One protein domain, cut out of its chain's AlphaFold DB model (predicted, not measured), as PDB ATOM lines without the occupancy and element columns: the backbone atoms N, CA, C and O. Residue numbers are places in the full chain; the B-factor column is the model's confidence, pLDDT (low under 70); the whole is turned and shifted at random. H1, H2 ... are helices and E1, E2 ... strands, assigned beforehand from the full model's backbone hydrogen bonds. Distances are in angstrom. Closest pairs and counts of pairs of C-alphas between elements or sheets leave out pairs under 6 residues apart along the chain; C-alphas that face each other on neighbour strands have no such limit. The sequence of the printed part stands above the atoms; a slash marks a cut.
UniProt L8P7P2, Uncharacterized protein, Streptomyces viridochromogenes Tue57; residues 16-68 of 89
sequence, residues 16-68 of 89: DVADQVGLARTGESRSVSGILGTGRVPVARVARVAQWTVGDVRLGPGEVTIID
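What this domain is: This is residues 16 to 68 of the 89 residues of an uncharacterized protein of Streptomyces viridochromogenes Tue57 (UniProt L8P7P2). A strongly twisted ribbon of three antiparallel strands, E1, E2 and E5, makes the body; at one of its ends E2 and E5 continue through a sharp bend into the small hairpin E3 and E4, whose tip, residues 53 to 58, sticks out. The loop of residues 32 to 42 makes the other end, and the short helix H1 sits beside the strands, near E5. The printed part has 53 residues with one named helix and five named strands, in the order H1 E1 E2 E3 E4 E5, and its class is mostly strand. The larger sheet has the order E1, E2, E5, and the smaller one is E3 and E4, both antiparallel. The whole is loose, with a radius of gyration of the C-alphas of 13.0 A, and elongated, spanning 39 by 23 by 18 A.

Where its parts are: H1 is residues 16 to 20, 6.1 A long, and begins at C-alpha 16 at (110.914, 153.431, 89.207). E1 is residues 25 to 31, 15.6 A long. E2, residues 43 to 49, is 19.1 A long and begins at C-alpha 43 at (111.994, 153.148, 105.355). E3 is residues 52 to 54 and E4 residues 57 to 59, 6.7 A and 6.5 A long. E5, residues 62 to 67, is 16.4 A long and ends at C-alpha 67 at (112.556, 150.754, 97.954).

How they stand to each other: H1 is on the larger sheet at a height over the sheet of 8.8 A, but over none of its strands. The closest C-alphas of H1 and E5 are those of Ala 18 and Ile 66, 7.1 A apart. In H1 the O i to N i+4 pair is within hydrogen-bond range. E1 and E2 form an antiparallel hairpin at 137 degrees, with N 26 and O 46 within hydrogen-bond range at 2.8 A. E2, the inner strand, is antiparallel to E5 at 145 degrees, with N 66 and O 45 at 2.7 A. E2 runs on into E3 across a break of 2 residues, at 88 degrees, and E4 runs on into E5 in the same manner, also at 88 degrees. The hairpin E3 and E4 is antiparallel at 154 degrees, with N 54 and O 57 at 2.9 A. E3 and E5 are only just apart, their closest C-alphas 8.3 A from each other.

The domain as a whole: The two C-alphas farthest apart are those of Gly 39 and Asp 56, 39.7 A. The printed part has no cut. The link from E1 to E2, 11 residues, is long; the other links are tight. The mean pLDDT of the printed part is 77.4, and residue 31 and residues 33 to 43 are under 70.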
ATOM      1  N   ASP A  16     111.171 153.124  90.622       85.94
ATOM      2  CA  ASP A  16     110.914 153.431  89.207       85.94
ATOM      3  C   ASP A  16     109.891 152.447  88.607       85.94
ATOM      4  O   ASP A  16     109.031 152.827  87.808       85.94
ATOM      5  N   VAL A  17     109.965 151.167  88.992       86.38
ATOM      6  CA  VAL A  17     109.027 150.135  88.519       86.38
ATOM      7  C   VAL A  17     107.640 150.364  89.111       86.38
ATOM      8  O   VAL A  17     106.645 150.258  88.392       86.38
ATOM      9  N   ALA A  18     107.559 150.695  90.402       87.06
ATOM     10  CA  ALA A  18     106.294 150.989  91.062       87.06
ATOM     11  C   ALA A  18     105.577 152.188  90.418       87.06
ATOM     12  O   ALA A  18     104.359 152.140  90.236       87.06
ATOM     13  N   ASP A  19     106.325 153.220  90.022       87.56
ATOM     14  CA  ASP A  19     105.784 154.378  89.311       87.56
ATOM     15  C   ASP A  19     105.359 154.039  87.882       87.56
ATOM     16  O   ASP A  19     104.271 154.430  87.456       87.56
ATOM     17  N   GLN A  20     106.159 153.254  87.154       87.00
ATOM     18  CA  GLN A  20     105.853 152.863  85.777       87.00
ATOM     19  C   GLN A  20     104.532 152.094  85.658       87.00
ATOM     20  O   GLN A  20     103.793 152.277  84.691       87.00
ATOM     21  N   VAL A  21     104.238 151.225  86.627       86.50
ATOM     22  CA  VAL A  21     103.003 150.427  86.644       86.50
ATOM     23  C   VAL A  21     101.886 151.060  87.482       86.50
ATOM     24  O   VAL A  21     100.824 150.459  87.636       86.50
ATOM     25  N   GLY A  22     102.101 152.271  88.006       86.06
ATOM     26  CA  GLY A  22     101.094 153.036  88.739       86.06
ATOM     27  C   GLY A  22     100.632 152.371  90.037       86.06
ATOM     28  O   GLY A  22      99.440 152.403  90.352       86.06
ATOM     29  N   LEU A  23     101.541 151.738  90.786       85.44
ATOM     30  CA  LEU A  23     101.176 151.052  92.025       85.44
ATOM     31  C   LEU A  23     100.667 152.028  93.086       85.44
ATOM     32  O   LEU A  23     101.346 152.974  93.493       85.44
ATOM     33  N   ALA A  24      99.472 151.730  93.597       80.12
ATOM     34  CA  ALA A  24      98.881 152.453  94.709       80.12
ATOM     35  C   ALA A  24      99.678 152.183  95.995       80.12
ATOM     36  O   ALA A  24      99.629 151.096  96.579       80.12
ATOM     37  N   ARG A  25     100.413 153.206  96.436       83.00
ATOM     38  CA  ARG A  25     101.102 153.230  97.728       83.00
ATOM     39  C   ARG A  25     100.053 153.300  98.841       83.00
ATOM     40  O   ARG A  25      99.159 154.139  98.792       83.00
ATOM     41  N   THR A  26     100.173 152.454  99.857       79.31
ATOM     42  CA  THR A  26      99.225 152.391 100.984       79.31
ATOM     43  C   THR A  26      99.448 153.504 102.013       79.31
ATOM     44  O   THR A  26      98.648 153.670 102.925       79.31
ATOM     45  N   GLY A  27     100.546 154.261 101.887       76.88
ATOM     46  CA  GLY A  27     100.990 155.242 102.882       76.88
ATOM     47  C   GLY A  27     101.737 154.619 104.065       76.88
ATOM     48  O   GLY A  27     102.384 155.343 104.818       76.88
ATOM     49  N   GLU A  28     101.716 153.290 104.196       78.31
ATOM     50  CA  GLU A  28     102.495 152.585 105.206       78.31
ATOM     51  C   GLU A  28     103.990 152.639 104.894       78.31
ATOM     52  O   GLU A  28     104.430 152.725 103.742       78.31
ATOM     53  N   SER A  29     104.770 152.566 105.964       77.06
ATOM     54  CA  SER A  29     106.221 152.599 105.955       77.06
ATOM     55  C   SER A  29     106.741 151.427 106.779       77.06
ATOM     56  O   SER A  29     106.295 151.234 107.910       77.06
ATOM     57  N   ARG A  30     107.657 150.629 106.226       75.25
ATOM     58  CA  ARG A  30     108.251 149.467 106.903       75.25
ATOM     59  C   ARG A  30     109.767 149.579 106.952       75.25
ATOM     60  O   ARG A  30     110.404 149.975 105.980       75.25
ATOM     61  N   SER A  31     110.333 149.200 108.092       69.56
ATOM     62  CA  SER A  31     111.774 149.026 108.255       69.56
ATOM     63  C   SER A  31     112.215 147.749 107.546       69.56
ATOM     64  O   SER A  31     111.680 146.680 107.834       69.56
ATOM     65  N   VAL A  32     113.198 147.848 106.652       71.75
ATOM     66  CA  VAL A  32     113.756 146.690 105.938       71.75
ATOM     67  C   VAL A  32     115.192 146.457 106.388       71.75
ATOM     68  O   VAL A  32     116.020 147.365 106.342       71.75
ATOM     69  N   SER A  33     115.503 145.240 106.826       67.06
ATOM     70  CA  SER A  33     116.870 144.806 107.119       67.06
ATOM     71  C   SER A  33     117.434 143.992 105.952       67.06
ATOM     72  O   SER A  33     116.724 143.232 105.302       67.06
ATOM     73  N   GLY A  34     118.728 144.154 105.683       67.50
ATOM     74  CA  GLY A  34     119.450 143.441 104.631       67.50
ATOM     75  C   GLY A  34     120.930 143.817 104.643       67.50
ATOM     76  O   GLY A  34     121.333 144.717 105.384       67.50
ATOM     77  N   ILE A  35     121.748 143.150 103.822       61.72
ATOM     78  CA  ILE A  35     123.152 143.539 103.610       61.72
ATOM     79  C   ILE A  35     123.170 144.745 102.666       61.72
ATOM     80  O   ILE A  35     123.522 144.657 101.494       61.72
ATOM     81  N   LEU A  36     122.727 145.888 103.173       55.62
ATOM     82  CA  LEU A  36     123.019 147.177 102.572       55.62
ATOM     83  C   LEU A  36     124.311 147.659 103.223       55.62
ATOM     84  O   LEU A  36     124.432 147.655 104.450       55.62
ATOM     85  N   GLY A  37     125.295 148.023 102.401       50.25
ATOM     86  CA  GLY A  37     126.511 148.675 102.879       50.25
ATOM     87  C   GLY A  37     126.174 149.786 103.880       50.25
ATOM     88  O   GLY A  37     125.154 150.458 103.754       50.25
ATOM     89  N   THR A  38     127.016 149.903 104.905       40.09
ATOM     90  CA  THR A  38     126.900 150.771 106.087       40.09
ATOM     91  C   THR A  38     125.889 151.924 105.977       40.09
ATOM     92  O   THR A  38     126.170 152.937 105.338       40.09
ATOM     93  N   GLY A  39     124.784 151.847 106.730       47.09
ATOM     94  CA  GLY A  39     124.388 153.027 107.505       47.09
ATOM     95  C   GLY A  39     122.925 153.451 107.581       47.09
ATOM     96  O   GLY A  39     122.671 154.428 108.279       47.09
ATOM     97  N   ARG A  40     121.943 152.794 106.956       46.59
ATOM     98  CA  ARG A  40     120.528 153.134 107.211       46.59
ATOM     99  C   ARG A  40     119.610 151.956 106.903       46.59
ATOM    100  O   ARG A  40     119.720 151.370 105.838       46.59
ATOM    101  N   VAL A  41     118.711 151.636 107.834       53.00
ATOM    102  CA  VAL A  41     117.534 150.792 107.576       53.00
ATOM    103  C   VAL A  41     116.605 151.644 106.707       53.00
ATOM    104  O   VAL A  41     116.072 152.631 107.224       53.00
ATOM    105  N   PRO A  42     116.462 151.380 105.396       59.50
ATOM    106  CA  PRO A  42     115.581 152.184 104.567       59.50
ATOM    107  C   PRO A  42     114.144 152.018 105.060       59.50
ATOM    108  O   PRO A  42     113.686 150.910 105.355       59.50
ATOM    109  N   VAL A  43     113.440 153.145 105.166       60.06
ATOM    110  CA  VAL A  43     111.994 153.148 105.355       60.06
ATOM    111  C   VAL A  43     111.379 152.938 103.980       60.06
ATOM    112  O   VAL A  43     111.434 153.815 103.123       60.06
ATOM    113  N   ALA A  44     110.840 151.748 103.768       71.38
ATOM    114  CA  ALA A  44     110.239 151.347 102.514       71.38
ATOM    115  C   ALA A  44     108.743 151.636 102.509       71.38
ATOM    116  O   ALA A  44     108.076 151.448 103.528       71.38
ATOM    117  N   ARG A  45     108.193 152.046 101.366       80.62
ATOM    118  CA  ARG A  45     106.741 152.219 101.237       80.62
ATOM    119  C   ARG A  45     106.084 150.879 100.965       80.62
ATOM    120  O   ARG A  45     106.675 150.035 100.308       80.62
ATOM    121  N   VAL A  46     104.853 150.686 101.412       77.94
ATOM    122  CA  VAL A  46     104.081 149.499 101.026       77.94
ATOM    123  C   VAL A  46     103.148 149.856  99.874       77.94
ATOM    124  O   VAL A  46     102.558 150.939  99.845       77.94
ATOM    125  N   ALA A  47     103.014 148.955  98.909       79.94
ATOM    126  CA  ALA A  47     101.975 149.014  97.893       79.94
ATOM    127  C   ALA A  47     101.183 147.713  97.866       79.94
ATOM    128  O   ALA A  47     101.702 146.635  98.166       79.94
ATOM    129  N   ARG A  48      99.910 147.822  97.482       82.12
ATOM    130  CA  ARG A  48      99.061 146.660  97.237       82.12
ATOM    131  C   ARG A  48      99.036 146.370  95.747       82.12
ATOM    132  O   ARG A  48      98.718 147.238  94.938       82.12
ATOM    133  N   VAL A  49      99.307 145.121  95.404       82.25
ATOM    134  CA  VAL A  49      99.169 144.615  94.045       82.25
ATOM    135  C   VAL A  49      97.930 143.738  93.991       82.25
ATOM    136  O   VAL A  49      97.779 142.816  94.790       82.25
ATOM    137  N   ALA A  50      97.022 144.054  93.070       83.88
ATOM    138  CA  ALA A  50      95.759 143.333  92.927       83.88
ATOM    139  C   ALA A  50      95.946 141.942  92.303       83.88
ATOM    140  O   ALA A  50      95.225 141.010  92.653       83.88
ATOM    141  N   GLN A  51      96.912 141.801  91.394       85.50
ATOM    142  CA  GLN A  51      97.209 140.548  90.711       85.50
ATOM    143  C   GLN A  51      98.674 140.510  90.277       85.50
ATOM    144  O   GLN A  51      99.188 141.490  89.739       85.50
ATOM    145  N   TRP A  52      99.306 139.351  90.445       83.94
ATOM    146  CA  TRP A  52     100.634 139.071  89.906       83.94
ATOM    147  C   TRP A  52     100.562 138.032  88.809       83.94
ATOM    148  O   TRP A  52      99.690 137.159  88.802       83.94
ATOM    149  N   THR A  53     101.511 138.090  87.886       87.25
ATOM    150  CA  THR A  53     101.674 137.050  86.876       87.25
ATOM    151  C   THR A  53     103.158 136.784  86.664       87.25
ATOM    152  O   THR A  53     103.917 137.701  86.359       87.25
ATOM    153  N   VAL A  54     103.570 135.532  86.876       85.19
ATOM    154  CA  VAL A  54     104.939 135.049  86.652       85.19
ATOM    155  C   VAL A  54     104.862 133.960  85.589       85.19
ATOM    156  O   VAL A  54     104.449 132.836  85.873       85.19
ATOM    157  N   GLY A  55     105.188 134.313  84.344       86.25
ATOM    158  CA  GLY A  55     104.873 133.459  83.196       86.25
ATOM    159  C   GLY A  55     103.365 133.217  83.116       86.25
ATOM    160  O   GLY A  55     102.595 134.172  83.090       86.25
ATOM    161  N   ASP A  56     102.945 131.953  83.154       91.56
ATOM    162  CA  ASP A  56     101.526 131.568  83.100       91.56
ATOM    163  C   ASP A  56     100.872 131.422  84.487       91.56
ATOM    164  O   ASP A  56      99.682 131.116  84.601       91.56
ATOM    165  N   VAL A  57     101.625 131.649  85.568       89.75
ATOM    166  CA  VAL A  57     101.127 131.508  86.941       89.75
ATOM    167  C   VAL A  57     100.544 132.830  87.423       89.75
ATOM    168  O   VAL A  57     101.256 133.830  87.529       89.75
ATOM    169  N   ARG A  58      99.254 132.830  87.777       89.94
ATOM    170  CA  ARG A  58      98.592 133.965  88.434       89.94
ATOM    171  C   ARG A  58      98.655 133.813  89.946       89.94
ATOM    172  O   ARG A  58      98.208 132.799  90.474       89.94
ATOM    173  N   LEU A  59      99.158 134.835  90.634       86.38
ATOM    174  CA  LEU A  59      99.098 134.905  92.094       86.38
ATOM    175  C   LEU A  59      98.034 135.921  92.507       86.38
ATOM    176  O   LEU A  59      97.799 136.918  91.816       86.38
ATOM    177  N   GLY A  60      97.391 135.632  93.637       84.62
ATOM    178  CA  GLY A  60      96.387 136.502  94.234       84.62
ATOM    179  C   GLY A  60      96.958 137.847  94.701       84.62
ATOM    180  O   GLY A  60      98.162 138.099  94.593       84.62
ATOM    181  N   PRO A  61      96.090 138.724  95.225       86.19
ATOM    182  CA  PRO A  61      96.503 140.023  95.728       86.19
ATOM    183  C   PRO A  61      97.511 139.887  96.873       86.19
ATOM    184  O   PRO A  61      97.426 138.972  97.691       86.19
ATOM    185  N   GLY A  62      98.442 140.835  96.949       85.00
ATOM    186  CA  GLY A  62      99.497 140.832  97.956       85.00
ATOM    187  C   GLY A  62     100.084 142.214  98.202       85.00
ATOM    188  O   GLY A  62      99.878 143.150  97.426       85.00
ATOM    189  N   GLU A  63     100.810 142.333  99.307       86.06
ATOM    190  CA  GLU A  63     101.574 143.529  99.647       86.06
ATOM    191  C   GLU A  63     103.023 143.377  99.214       86.06
ATOM    192  O   GLU A  63     103.608 142.296  99.299       86.06
ATOM    193  N   VAL A  64     103.599 144.490  98.783       86.56
ATOM    194  CA  VAL A  64     105.010 144.589  98.430       86.56
ATOM    195  C   VAL A  64     105.627 145.828  99.009       86.56
ATOM    196  O   VAL A  64     104.976 146.852  99.220       86.56
ATOM    197  N   THR A  65     106.920 145.702  99.219       88.50
ATOM    198  CA  THR A  65     107.770 146.730  99.770       88.50
ATOM    199  C   THR A  65     108.456 147.461  98.616       88.50
ATOM    200  O   THR A  65     109.122 146.840  97.796       88.50
ATOM    201  N   ILE A  66     108.282 148.773  98.531       85.62
ATOM    202  CA  ILE A  66     108.914 149.647  97.545       85.62
ATOM    203  C   ILE A  66     110.139 150.291  98.186       85.62
ATOM    204  O   ILE A  66     110.008 150.989  99.200       85.62
ATOM    205  N   ILE A  67     111.305 150.084  97.580       82.56
ATOM    206  CA  ILE A  67     112.556 150.754  97.954       82.56
ATOM    207  C   ILE A  67     113.257 151.304  96.718       82.56
ATOM    208  O   ILE A  67     113.108 150.765  95.627       82.56
ATOM    209  N   ASP A  68     114.052 152.352  96.905       80.44
ATOM    210  CA  ASP A  68     115.033 152.776  95.909       80.44
ATOM    211  C   ASP A  68     116.203 151.781  95.938       80.44
ATOM    212  O   ASP A  68     116.977 151.744  96.900       80.44
TER     213      ASP A  68